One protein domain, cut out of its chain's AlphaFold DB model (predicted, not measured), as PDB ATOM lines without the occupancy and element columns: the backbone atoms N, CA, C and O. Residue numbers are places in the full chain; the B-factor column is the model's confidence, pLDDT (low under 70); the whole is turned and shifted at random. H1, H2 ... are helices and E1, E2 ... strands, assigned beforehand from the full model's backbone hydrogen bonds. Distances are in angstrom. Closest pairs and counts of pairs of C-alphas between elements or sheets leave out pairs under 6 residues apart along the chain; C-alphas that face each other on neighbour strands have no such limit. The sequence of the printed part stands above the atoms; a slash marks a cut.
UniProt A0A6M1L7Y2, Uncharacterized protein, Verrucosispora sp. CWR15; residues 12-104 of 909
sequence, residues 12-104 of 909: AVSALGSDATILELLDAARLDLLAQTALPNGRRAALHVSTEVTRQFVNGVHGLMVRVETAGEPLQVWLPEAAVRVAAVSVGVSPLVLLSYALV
ATOM      1  N   ALA A  12      16.307  20.675 -38.978       95.69
ATOM      2  CA  ALA A  12      14.996  20.047 -39.028       95.69
ATOM      3  C   ALA A  12      13.890  21.093 -38.868       95.69
ATOM      4  O   ALA A  12      12.923  21.056 -39.622       95.69
ATOM      5  N   VAL A  13      14.053  22.059 -37.956       95.44
ATOM      6  CA  VAL A  13      13.078  23.151 -37.785       95.44
ATOM      7  C   VAL A  13      13.006  24.032 -39.032       95.44
ATOM      8  O   VAL A  13      11.914  24.353 -39.483       95.44
ATOM      9  N   SER A  14      14.144  24.368 -39.645       93.56
ATOM     10  CA  SER A  14      14.173  25.180 -40.875       93.56
ATOM     11  C   SER A  14      13.586  24.459 -42.093       93.56
ATOM     12  O   SER A  14      13.243  25.107 -43.078       93.56
ATOM     13  N   ALA A  15      13.496  23.125 -42.056       95.19
ATOM     14  CA  ALA A  15      12.856  22.332 -43.103       95.19
ATOM     15  C   ALA A  15      11.321  22.320 -42.986       95.19
ATOM     16  O   ALA A  15      10.642  21.886 -43.918       95.19
ATOM     17  N   LEU A  16      10.773  22.784 -41.860       95.00
ATOM     18  CA  LEU A  16       9.337  22.930 -41.672       95.00
ATOM     19  C   LEU A  16       8.809  24.146 -42.445       95.00
ATOM     20  O   LEU A  16       9.460  25.185 -42.534       95.00
ATOM     21  N   GLY A  17       7.599  24.025 -42.992       90.75
ATOM     22  CA  GLY A  17       6.872  25.165 -43.555       90.75
ATOM     23  C   GLY A  17       6.323  26.093 -42.464       90.75
ATOM     24  O   GLY A  17       6.243  25.711 -41.296       90.75
ATOM     25  N   SER A  18       5.873  27.291 -42.853       90.50
ATOM     26  CA  SER A  18       5.196  28.246 -41.952       90.50
ATOM     27  C   SER A  18       3.968  27.662 -41.249       90.50
ATOM     28  O   SER A  18       3.608  28.122 -40.170       90.50
ATOM     29  N   ASP A  19       3.357  26.642 -41.852       93.25
ATOM     30  CA  ASP A  19       2.102  26.031 -41.407       93.25
ATOM     31  C   ASP A  19       2.323  24.851 -40.445       93.25
ATOM     32  O   ASP A  19       1.376  24.148 -40.091       93.25
ATOM     33  N   ALA A  20       3.570  24.606 -40.028       94.81
ATOM     34  CA  ALA A  20       3.895  23.514 -39.125       94.81
ATOM     35  C   ALA A  20       3.203  23.673 -37.766       94.81
ATOM     36  O   ALA A  20       3.231  24.729 -37.121       94.81
ATOM     37  N   THR A  21       2.616  22.576 -37.304       96.56
ATOM     38  CA  THR A  21       1.983  22.501 -35.992       96.56
ATOM     39  C   THR A  21       3.015  22.661 -34.875       96.56
ATOM     40  O   THR A  21       4.206  22.385 -35.034       96.56
ATOM     41  N   ILE A  22       2.545  23.056 -33.688       95.50
ATOM     42  CA  ILE A  22       3.361  23.130 -32.463       95.50
ATOM     43  C   ILE A  22       4.101  21.803 -32.213       95.50
ATOM     44  O   ILE A  22       5.268  21.795 -31.832       95.50
ATOM     45  N   LEU A  23       3.443  20.666 -32.459       96.56
ATOM     46  CA  LEU A  23       4.019  19.343 -32.221       96.56
ATOM     47  C   LEU A  23       5.123  18.983 -33.221       96.56
ATOM     48  O   LEU A  23       6.134  18.426 -32.798       96.56
ATOM     49  N   GLU A  24       4.950  19.319 -34.502       97.00
ATOM     50  CA  GLU A  24       5.975  19.125 -35.540       97.00
ATOM     51  C   GLU A  24       7.201  19.999 -35.277       97.00
ATOM     52  O   GLU A  24       8.329  19.512 -35.367       97.00
ATOM     53  N   LEU A  25       6.987  21.259 -34.876       96.12
ATOM     54  CA  LEU A  25       8.063  22.159 -34.466       96.12
ATOM     55  C   LEU A  25       8.889  21.560 -33.327       96.12
ATOM     56  O   LEU A  25      10.115  21.530 -33.406       96.12
ATOM     57  N   LEU A  26       8.231  21.083 -32.266       97.06
ATOM     58  CA  LEU A  26       8.921  20.525 -31.104       97.06
ATOM     59  C   LEU A  26       9.638  19.207 -31.433       97.06
ATOM     60  O   LEU A  26      10.745  18.986 -30.944       97.06
ATOM     61  N   ASP A  27       9.067  18.353 -32.286       96.69
ATOM     62  CA  ASP A  27       9.740  17.129 -32.740       96.69
ATOM     63  C   ASP A  27      10.982  17.446 -33.589       96.69
ATOM     64  O   ASP A  27      12.042  16.851 -33.380       96.69
ATOM     65  N   ALA A  28      10.893  18.425 -34.492       96.38
ATOM     66  CA  ALA A  28      12.036  18.893 -35.267       96.38
ATOM     67  C   ALA A  28      13.116  19.519 -34.371       96.38
ATOM     68  O   ALA A  28      14.296  19.193 -34.498       96.38
ATOM     69  N   ALA A  29      12.715  20.342 -33.400       96.12
ATOM     70  CA  ALA A  29      13.621  20.946 -32.429       96.12
ATOM     71  C   ALA A  29      14.341  19.895 -31.572       96.12
ATOM     72  O   ALA A  29      15.543  20.004 -31.325       96.12
ATOM     73  N   ARG A  30      13.630  18.837 -31.163       97.06
ATOM     74  CA  ARG A  30      14.217  17.678 -30.486       97.06
ATOM     75  C   ARG A  30      15.272  16.996 -31.358       97.06
ATOM     76  O   ARG A  30      16.331  16.646 -30.842       97.06
ATOM     77  N   LEU A  31      14.990  16.776 -32.645       96.31
ATOM     78  CA  LEU A  31      15.945  16.160 -33.572       96.31
ATOM     79  C   LEU A  31      17.204  17.016 -33.729       96.31
ATOM     80  O   LEU A  31      18.307  16.480 -33.646       96.31
ATOM     81  N   ASP A  32      17.044  18.328 -33.897       96.25
ATOM     82  CA  ASP A  32      18.163  19.269 -34.005       96.25
ATOM     83  C   ASP A  32      19.015  19.302 -32.727       96.25
ATOM     84  O   ASP A  32      20.246  19.269 -32.806       96.25
ATOM     85  N   LEU A  33      18.381  19.296 -31.547       95.50
ATOM     86  CA  LEU A  33      19.079  19.231 -30.263       95.50
ATOM     87  C   LEU A  33      19.881  17.930 -30.127       95.50
ATOM     88  O   LEU A  33      21.082  17.970 -29.867       95.50
ATOM     89  N   LEU A  34      19.242  16.778 -30.355       94.44
ATOM     90  CA  LEU A  34      19.903  15.476 -30.250       94.44
ATOM     91  C   LEU A  34      21.064  15.346 -31.245       94.44
ATOM     92  O   LEU A  34      22.127  14.841 -30.881       94.44
ATOM     93  N   ALA A  35      20.896  15.855 -32.468       93.94
ATOM     94  CA  ALA A  35      21.939  15.850 -33.486       93.94
ATOM     95  C   ALA A  35      23.184  16.651 -33.071       93.94
ATOM     96  O   ALA A  35      24.292  16.263 -33.433       93.94
ATOM     97  N   GLN A  36      23.028  17.735 -32.304       91.38
ATOM     98  CA  GLN A  36      24.159  18.542 -31.822       91.38
ATOM     99  C   GLN A  36      24.821  17.985 -30.568       91.38
ATOM    100  O   GLN A  36      26.014  18.176 -30.371       91.38
ATOM    101  N   THR A  37      24.069  17.269 -29.736       89.88
ATOM    102  CA  THR A  37      24.607  16.636 -28.519       89.88
ATOM    103  C   THR A  37      25.403  15.357 -28.803       89.88
ATOM    104  O   THR A  37      26.078  14.826 -27.919       89.88
ATOM    105  N   ALA A  38      25.329  14.837 -30.032       87.19
ATOM    106  CA  ALA A  38      26.034  13.634 -30.444       87.19
ATOM    107  C   ALA A  38      27.517  13.932 -30.714       87.19
ATOM    108  O   ALA A  38      27.893  14.386 -31.795       87.19
ATOM    109  N   LEU A  39      28.378  13.631 -29.741       84.25
ATOM    110  CA  LEU A  39      29.823  13.695 -29.945       84.25
ATOM    111  C   LEU A  39      30.321  12.529 -30.823       84.25
ATOM    112  O   LEU A  39      29.790  11.411 -30.747       84.25
ATOM    113  N   PRO A  40      31.381  12.739 -31.627       85.56
ATOM    114  CA  PRO A  40      31.995  11.674 -32.411       85.56
ATOM    115  C   PRO A  40      32.430  10.484 -31.540       85.56
ATOM    116  O   PRO A  40      32.923  10.645 -30.423       85.56
ATOM    117  N   ASN A  41      32.308   9.269 -32.080       86.38
ATOM    118  CA  ASN A  41      32.807   8.026 -31.471       86.38
ATOM    119  C   ASN A  41      32.159   7.630 -30.129       86.38
ATOM    120  O   ASN A  41      32.758   6.881 -29.359       86.38
ATOM    121  N   GLY A  42      30.949   8.118 -29.836       83.06
ATOM    122  CA  GLY A  42      30.213   7.747 -28.620       83.06
ATOM    123  C   GLY A  42      30.823   8.299 -27.329       83.06
ATOM    124  O   GLY A  42      30.522   7.804 -26.241       83.06
ATOM    125  N   ARG A  43      31.693   9.311 -27.434       88.56
ATOM    126  CA  ARG A  43      32.202  10.041 -26.271       88.56
ATOM    127  C   ARG A  43      31.059  10.812 -25.606       88.56
ATOM    128  O   ARG A  43      30.081  11.175 -26.252       88.56
ATOM    129  N   ARG A  44      31.169  11.032 -24.296       89.75
ATOM    130  CA  ARG A  44      30.186  11.808 -23.527       89.75
ATOM    131  C   ARG A  44      30.735  13.198 -23.255       89.75
ATOM    132  O   ARG A  44      31.921  13.322 -22.958       89.75
ATOM    133  N   ALA A  45      29.871  14.202 -23.350       92.88
ATOM    134  CA  ALA A  45      30.182  15.560 -22.929       92.88
ATOM    135  C   ALA A  45      30.293  15.643 -21.396       92.88
ATOM    136  O   ALA A  45      29.900  14.702 -20.696       92.88
ATOM    137  N   ALA A  46      30.818  16.754 -20.874       92.50
ATOM    138  CA  ALA A  46      30.830  17.014 -19.433       92.50
ATOM    139  C   ALA A  46      29.400  17.060 -18.866       92.50
ATOM    140  O   ALA A  46      29.111  16.413 -17.858       92.50
ATOM    141  N   LEU A  47      28.505  17.759 -19.573       94.12
ATOM    142  CA  LEU A  47      27.058  17.719 -19.378       94.12
ATOM    143  C   LEU A  47      26.431  16.912 -20.516       94.12
ATOM    144  O   LEU A  47      26.397  17.354 -21.662       94.12
ATOM    145  N   HIS A  48      25.949  15.706 -20.228       94.19
ATOM    146  CA  HIS A  48      25.412  14.817 -21.251       94.19
ATOM    147  C   HIS A  48      23.904  15.001 -21.402       94.19
ATOM    148  O   HIS A  48      23.145  14.735 -20.477       94.19
ATOM    149  N   VAL A  49      23.437  15.398 -22.582       93.31
ATOM    150  CA  VAL A  49      21.998  15.402 -22.869       93.31
ATOM    151  C   VAL A  49      21.535  13.974 -23.141       93.31
ATOM    152  O   VAL A  49      22.010  13.320 -24.071       93.31
ATOM    153  N   SER A  50      20.602  13.495 -22.324       91.50
ATOM    154  CA  SER A  50      20.008  12.172 -22.471       91.50
ATOM    155  C   SER A  50      19.193  12.081 -23.760       91.50
ATOM    156  O   SER A  50      18.569  13.047 -24.203       91.50
ATOM    157  N   THR A  51      19.116  10.884 -24.340       88.50
ATOM    158  CA  THR A  51      18.250  10.630 -25.510       88.50
ATOM    159  C   THR A  51      16.751  10.745 -25.184       88.50
ATOM    160  O   THR A  51      15.918  10.905 -26.086       88.50
ATOM    161  N   GLU A  52      16.407  10.723 -23.891       87.88
ATOM    162  CA  GLU A  52      15.067  10.942 -23.339       87.88
ATOM    163  C   GLU A  52      14.671  12.430 -23.351       87.88
ATOM    164  O   GLU A  52      14.432  13.047 -22.316       87.88
ATOM    165  N   VAL A  53      14.568  13.025 -24.541       88.19
ATOM    166  CA  VAL A  53      13.932  14.338 -24.720       88.19
ATOM    167  C   VAL A  53      12.448  14.117 -25.004       88.19
ATOM    168  O   VAL A  53      12.090  13.520 -26.023       88.19
ATOM    169  N   THR A  54      11.573  14.564 -24.103       93.44
ATOM    170  CA  THR A  54      10.122  14.324 -24.200       93.44
ATOM    171  C   THR A  54       9.353  15.621 -24.389       93.44
ATOM    172  O   THR A  54       9.704  16.654 -23.835       93.44
ATOM    173  N   ARG A  55       8.276  15.578 -25.175       93.69
ATOM    174  CA  ARG A  55       7.316  16.686 -25.225       93.69
ATOM    175  C   ARG A  55       6.459  16.633 -23.975       93.69
ATOM    176  O   ARG A  55       5.968  15.557 -23.632       93.69
ATOM    177  N   GLN A  56       6.239  17.771 -23.338       93.44
ATOM    178  CA  GLN A  56       5.300  17.861 -22.223       93.44
ATOM    179  C   GLN A  56       4.352  19.046 -22.415       93.44
ATOM    180  O   GLN A  56       4.428  19.786 -23.399       93.44
ATOM    181  N   PHE A  57       3.398  19.176 -21.504       90.19
ATOM    182  CA  PHE A  57       2.508  20.322 -21.415       90.19
ATOM    183  C   PHE A  57       2.524  20.775 -19.961       90.19
ATOM    184  O   PHE A  57       2.000  20.081 -19.090       90.19
ATOM    185  N   VAL A  58       3.195  21.893 -19.698       87.50
ATOM    186  CA  VAL A  58       3.442  22.399 -18.346       87.50
ATOM    187  C   VAL A  58       2.840  23.794 -18.265       87.50
ATOM    188  O   VAL A  58       3.128  24.643 -19.103       87.50
ATOM    189  N   ASN A  59       1.965  24.025 -17.283       87.12
ATOM    190  CA  ASN A  59       1.326  25.326 -17.035       87.12
ATOM    191  C   ASN A  59       0.634  25.954 -18.261       87.12
ATOM    192  O   ASN A  59       0.666  27.165 -18.441       87.12
ATOM    193  N   GLY A  60       0.000  25.141 -19.112       89.25
ATOM    194  CA  GLY A  60      -0.716  25.652 -20.285       89.25
ATOM    195  C   GLY A  60       0.148  25.843 -21.536       89.25
ATOM    196  O   GLY A  60      -0.381  26.249 -22.568       89.25
ATOM    197  N   VAL A  61       1.449  25.541 -21.468       90.75
ATOM    198  CA  VAL A  61       2.410  25.783 -22.550       90.75
ATOM    199  C   VAL A  61       3.050  24.467 -22.997       90.75
ATOM    200  O   VAL A  61       3.447  23.631 -22.181       90.75
ATOM    201  N   HIS A  62       3.142  24.265 -24.313       94.12
ATOM    202  CA  HIS A  62       3.871  23.144 -24.911       94.12
ATOM    203  C   HIS A  62       5.378  23.421 -24.955       94.12
ATOM    204  O   HIS A  62       5.812  24.568 -25.028       94.12
ATOM    205  N   GLY A  63       6.187  22.368 -24.953       95.38
ATOM    206  CA  GLY A  63       7.646  22.489 -24.970       95.38
ATOM    207  C   GLY A  63       8.364  21.146 -24.853       95.38
ATOM    208  O   GLY A  63       7.736  20.080 -24.888       95.38
ATOM    209  N   LEU A  64       9.689  21.208 -24.724       95.56
ATOM    210  CA  LEU A  64      10.575  20.055 -24.567       95.56
ATOM    211  C   LEU A  64      11.087  19.949 -23.133       95.56
ATOM    212  O   LEU A  64      11.680  20.887 -22.611       95.56
ATOM    213  N   MET A  65      10.920  18.778 -22.529       96.00
ATOM    214  CA  MET A  65      11.617  18.388 -21.313       96.00
ATOM    215  C   MET A  65      12.900  17.658 -21.703       96.00
ATOM    216  O   MET A  65      12.861  16.576 -22.297       96.00
ATOM    217  N   VAL A  66      14.031  18.275 -21.385       95.06
ATOM    218  CA  VAL A  66      15.376  17.796 -21.690       95.06
ATOM    219  C   VAL A  66      16.007  17.289 -20.403       95.06
ATOM    220  O   VAL A  66      16.121  18.028 -19.430       95.06
ATOM    221  N   ARG A  67      16.428  16.025 -20.388       94.88
ATOM    222  CA  ARG A  67      17.165  15.443 -19.265       94.88
ATOM    223  C   ARG A  67      18.667  15.598 -19.499       94.88
ATOM    224  O   ARG A  67      19.173  15.150 -20.524       94.88
ATOM    225  N   VAL A  68      19.363  16.209 -18.549       94.38
ATOM    226  CA  VAL A  68      20.809  16.455 -18.583       94.38
ATOM    227  C   VAL A  68      21.465  15.644 -17.471       94.38
ATOM    228  O   VAL A  68      21.130  15.781 -16.298       94.38
ATOM    229  N   GLU A  69      22.366  14.751 -17.855       92.88
ATOM    230  CA  GLU A  69      23.030  13.758 -17.016       92.88
ATOM    231  C   GLU A  69      24.505  14.114 -16.799       92.88
ATOM    232  O   GLU A  69      25.193  14.571 -17.715       92.88
ATOM    233  N   THR A  70      25.014  13.837 -15.599       87.00
ATOM    234  CA  THR A  70      26.441  13.961 -15.250       87.00
ATOM    235  C   THR A  70      26.867  12.794 -14.350       87.00
ATOM    236  O   THR A  70      26.296  11.707 -14.431       87.00
ATOM    237  N   ALA A  71      27.899  12.975 -13.517       77.12
ATOM    238  CA  ALA A  71      28.202  12.049 -12.429       77.12
ATOM    239  C   ALA A  71      27.178  12.115 -11.273       77.12
ATOM    240  O   ALA A  71      27.099  11.159 -10.504       77.12
ATOM    241  N   GLY A  72      26.436  13.221 -11.148       81.44
ATOM    242  CA  GLY A  72      25.424  13.456 -10.115       81.44
ATOM    243  C   GLY A  72      24.012  13.026 -10.518       81.44
ATOM    244  O   GLY A  72      23.820  12.198 -11.415       81.44
ATOM    245  N   GLU A  73      23.009  13.591  -9.840       85.06
ATOM    246  CA  GLU A  73      21.607  13.361 -10.189       85.06
ATOM    247  C   GLU A  73      21.247  14.069 -11.509       85.06
ATOM    248  O   GLU A  73      21.694  15.185 -11.773       85.06
ATOM    249  N   PRO A  74      20.450  13.426 -12.375       89.62
ATOM    250  CA  PRO A  74      20.047  14.018 -13.639       89.62
ATOM    251  C   PRO A  74      19.076  15.180 -13.424       89.62
ATOM    252  O   PRO A  74      18.043  15.022 -12.773       89.62
ATOM    253  N   LEU A  75      19.361  16.313 -14.060       91.25
ATOM    254  CA  LEU A  75      18.501  17.490 -14.038       91.25
ATOM    255  C   LEU A  75      17.526  17.465 -15.217       91.25
ATOM    256  O   LEU A  75      17.904  17.145 -16.345       91.25
ATOM    257  N   GLN A  76      16.267  17.826 -14.977       92.44
ATOM    258  CA  GLN A  76      15.281  18.038 -16.036       92.44
ATOM    259  C   GLN A  76      15.104  19.532 -16.305       92.44
ATOM    260  O   GLN A  76      14.919  20.320 -15.381       92.44
ATOM    261  N   VAL A  77      15.156  19.909 -17.578       92.44
ATOM    262  CA  VAL A  77      15.129  21.298 -18.039       92.44
ATOM    263  C   VAL A  77      14.009  21.474 -19.048       92.44
ATOM    264  O   VAL A  77      13.889  20.704 -20.000       92.44
ATOM    265  N   TRP A  78      13.200  22.509 -18.856       93.75
ATOM    266  CA  TRP A  78      12.064  22.812 -19.716       93.75
ATOM    267  C   TRP A  78      12.395  23.887 -20.757       93.75
ATOM    268  O   TRP A  78      12.802  24.990 -20.400       93.75
ATOM    269  N   LEU A  79      12.161  23.585 -22.037       94.50
ATOM    270  CA  LEU A  79      12.285  24.512 -23.165       94.50
ATOM    271  C   LEU A  79      10.891  24.799 -23.754       94.50
ATOM    272  O   LEU A  79      10.369  23.961 -24.498       94.50
ATOM    273  N   PRO A  80      10.263  25.945 -23.443       94.44
ATOM    274  CA  PRO A  80       8.937  26.267 -23.953       94.44
ATOM    275  C   PRO A  80       8.957  26.534 -25.460       94.44
ATOM    276  O   PRO A  80       9.942  27.021 -26.017       94.44
ATOM    277  N   GLU A  81       7.842  26.244 -26.125       94.31
ATOM    278  CA  GLU A  81       7.697  26.384 -27.576       94.31
ATOM    279  C   GLU A  81       7.968  27.812 -28.072       94.31
ATOM    280  O   GLU A  81       8.661  27.979 -29.077       94.31
ATOM    281  N   ALA A  82       7.523  28.835 -27.339       91.62
ATOM    282  CA  ALA A  82       7.826  30.227 -27.662       91.62
ATOM    283  C   ALA A  82       9.346  30.478 -27.744       91.62
ATOM    284  O   ALA A  82       9.829  31.034 -28.730       91.62
ATOM    285  N   ALA A  83      10.119  29.988 -26.768       92.69
ATOM    286  CA  ALA A  83      11.574  30.132 -26.760       92.69
ATOM    287  C   ALA A  83      12.237  29.366 -27.917       92.69
ATOM    288  O   ALA A  83      13.164  29.883 -28.539       92.69
ATOM    289  N   VAL A  84      11.728  28.177 -28.264       94.06
ATOM    290  CA  VAL A  84      12.191  27.401 -29.429       94.06
ATOM    291  C   VAL A  84      11.950  28.164 -30.734       94.06
ATOM    292  O   VAL A  84      12.868  28.268 -31.547       94.06
ATOM    293  N   ARG A  85      10.755  28.739 -30.938       92.81
ATOM    294  CA  ARG A  85      10.449  29.542 -32.138       92.81
ATOM    295  C   ARG A  85      11.385  30.730 -32.263       92.81
ATOM    296  O   ARG A  85      11.973  30.936 -33.321       92.81
ATOM    297  N   VAL A  86      11.523  31.494 -31.180       90.62
ATOM    298  CA  VAL A  86      12.366  32.689 -31.156       90.62
ATOM    299  C   VAL A  86      13.831  32.310 -31.394       90.62
ATOM    300  O   VAL A  86      14.500  32.959 -32.196       90.62
ATOM    301  N   ALA A  87      14.325  31.230 -30.783       91.06
ATOM    302  CA  ALA A  87      15.681  30.727 -31.006       91.06
ATOM    303  C   ALA A  87      15.917  30.295 -32.462       91.06
ATOM    304  O   ALA A  87      16.940  30.657 -33.038       91.06
ATOM    305  N   ALA A  88      14.969  29.582 -33.075       91.56
ATOM    306  CA  ALA A  88      15.109  29.041 -34.428       91.56
ATOM    307  C   ALA A  88      15.248  30.115 -35.517       91.56
ATOM    308  O   ALA A  88      15.933  29.898 -36.517       91.56
ATOM    309  N   VAL A  89      14.627  31.281 -35.321       89.75
ATOM    310  CA  VAL A  89      14.729  32.417 -36.254       89.75
ATOM    311  C   VAL A  89      15.854  33.391 -35.898       89.75
ATOM    312  O   VAL A  89      16.139  34.311 -36.663       89.75
ATOM    313  N   SER A  90      16.506  33.206 -34.748       87.81
ATOM    314  CA  SER A  90      17.527  34.126 -34.252       87.81
ATOM    315  C   SER A  90      18.924  33.732 -34.708       87.81
ATOM    316  O   SER A  90      19.399  32.617 -34.493       87.81
ATOM    317  N   VAL A  91      19.629  34.690 -35.306       85.00
ATOM    318  CA  VAL A  91      21.003  34.489 -35.771       85.00
ATOM    319  C   VAL A  91      21.918  34.179 -34.581       85.00
ATOM    320  O   VAL A  91      22.011  34.957 -33.633       85.00
ATOM    321  N   GLY A  92      22.628  33.051 -34.659       85.69
ATOM    322  CA  GLY A  92      23.631  32.652 -33.667       85.69
ATOM    323  C   GLY A  92      23.088  31.960 -32.413       85.69
ATOM    324  O   GLY A  92      23.845  31.793 -31.460       85.69
ATOM    325  N   VAL A  93      21.817  31.547 -32.391       92.25
ATOM    326  CA  VAL A  93      21.248  30.765 -31.283       92.25
ATOM    327  C   VAL A  93      20.980  29.346 -31.746       92.25
ATOM    328  O   VAL A  93      19.991  29.094 -32.419       92.25
ATOM    329  N   SER A  94      21.861  28.415 -31.391       94.62
ATOM    330  CA  SER A  94      21.667  26.986 -31.649       94.62
ATOM    331  C   SER A  94      20.760  26.333 -30.583       94.62
ATOM    332  O   SER A  94      20.546  26.915 -29.515       94.62
ATOM    333  N   PRO A  95      20.254  25.108 -30.812       95.81
ATOM    334  CA  PRO A  95      19.640  24.269 -29.783       95.81
ATOM    335  C   PRO A  95      20.456  24.171 -28.487       95.81
ATOM    336  O   PRO A  95      19.884  24.289 -27.405       95.81
ATOM    337  N   LEU A  96      21.781  24.004 -28.577       95.38
ATOM    338  CA  LEU A  96      22.651  23.951 -27.395       95.38
ATOM    339  C   LEU A  96      22.747  25.299 -26.677       95.38
ATOM    340  O   LEU A  96      22.752  25.330 -25.451       95.38
ATOM    341  N   VAL A  97      22.767  26.411 -27.419       95.00
ATOM    342  CA  VAL A  97      22.731  27.762 -26.837       95.00
ATOM    343  C   VAL A  97      21.411  28.004 -26.099       95.00
ATOM    344  O   VAL A  97      21.409  28.552 -25.001       95.00
ATOM    345  N   LEU A  98      20.275  27.590 -26.667       95.00
ATOM    346  CA  LEU A  98      18.984  27.683 -25.981       95.00
ATOM    347  C   LEU A  98      18.975  26.833 -24.700       95.00
ATOM    348  O   LEU A  98      18.546  27.306 -23.646       95.00
ATOM    349  N   LEU A  99      19.478  25.597 -24.782       95.31
ATOM    350  CA  LEU A  99      19.579  24.711 -23.626       95.31
ATOM    351  C   LEU A  99      20.497  25.290 -22.544       95.31
ATOM    352  O   LEU A  99      20.155  25.191 -21.369       95.31
ATOM    353  N   SER A 100      21.615  25.922 -22.913       95.19
ATOM    354  CA  SER A 100      22.532  26.517 -21.940       95.19
ATOM    355  C   SER A 100      21.897  27.683 -21.181       95.19
ATOM    356  O   SER A 100      22.122  27.794 -19.982       95.19
ATOM    357  N   TYR A 101      21.041  28.494 -21.816       94.12
ATOM    358  CA  TYR A 101      20.242  29.503 -21.108       94.12
ATOM    359  C   TYR A 101      19.255  28.882 -20.117       94.12
ATOM    360  O   TYR A 101      19.176  29.319 -18.971       94.12
ATOM    361  N   ALA A 102      18.516  27.852 -20.529       93.19
ATOM    362  CA  ALA A 102      17.568  27.179 -19.639       93.19
ATOM    363  C   ALA A 102      18.277  26.501 -18.447       93.19
ATOM    364  O   ALA A 102      17.792  26.526 -17.318       93.19
ATOM    365  N   LEU A 103      19.474  25.967 -18.694       92.88
ATOM    366  CA  LEU A 103      20.440  25.496 -17.703       92.88
ATOM    367  C   LEU A 103      21.224  26.631 -17.024       92.88
ATOM    368  O   LEU A 103      22.297  26.377 -16.500       92.88
ATOM    369  N   VAL A 104      20.772  27.873 -17.023       91.94
ATOM    370  CA  VAL A 104      21.314  28.922 -16.141       91.94
ATOM    371  C   VAL A 104      20.186  29.502 -15.295       91.94
ATOM    372  O   VAL A 104      20.376  29.750 -14.109       91.94
TER     373      VAL A 104
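Overview. This is residues 12 to 104 of the 909 residues of an uncharacterized protein of Verrucosispora sp. CWR15 (UniProt A0A6M1L7Y2). A strongly twisted sheet of three strands, E1, E2 and E3, is packed with three crossed helices that touch one another: H1 runs along the strands over E2, H3 crosses near E3, and H2 meets the sheet with its first residues. A long loop, residues 38 to 53, swings out from the end of H1 and back to E1. The printed part has 93 residues, in the order H1 E1 E2 E3 H2 H3; the sheet order is E1 - E2 - E3, antiparallel, and the class is mixed. It is compact, with a radius of gyration of the C-alphas of 13.1 A and spans of 40 by 31 by 20 A.

Along the chain. E2 is residues 61 to 69, 24.5 A long; E1 is 54 to 58, 12.0 A, and E3 is 75 to 80, 16.3 A. H1, residues 22 to 37, runs 22.6 A from C-alpha 22 at (3.361, 23.130, -32.463). H2 is 81 to 89, 12.7 A, and H3 is 95 to 102, 10.8 A, ending at C-alpha 102 (17.568, 27.179, -19.639).

Arrangement. E1, E2 and E3 form a meander, each strand the antiparallel neighbour of the one before. N 54 and O 65 are 3.0 A apart in the hairpin E1 and E2, N 66 and O 77 2.8 A in the hairpin E2 and E3. H1 and H3 on the same face make two layers, helices on one face of a sheet. H1 is over E2, only just not over E1, which has 2 of its C-alphas; its height over the sheet is 9.7 A. H3 is over E3 and only just over E2, with 3 C-alphas there, and runs across the strands at 75 degrees to E3 on the local plane. H2 only grazes the sheet with residues 81 to 84. H1 touches H3, about perpendicular at 81 degrees, closest at the C-alphas of Leu 33 and Pro 95, 5.1 A. With residues 22 to 29 alone, H1 touches H2 at a steep tilt of 63 degrees; the closest C-alphas are those of Leu 26 and Glu 81, 6.9 A. H2 and H3 touch at a steep tilt of 47 degrees, opposite ways, closest at the C-alphas of Ala 87 and Leu 98, 6.7 A. In H1, H2 and H3 every O i to N i+4 pair is within hydrogen-bond range.

Size, cuts and confidence. The C-alphas farthest apart, Asp 19 and Ala 71, are 41.4 A apart. The printed part has no cut. The link H1 to E1 is long, and its residues 48 to 49 pair antiparallel with 68 to 69 of E2; the other links are tight. No printed residue is under 70 in pLDDT.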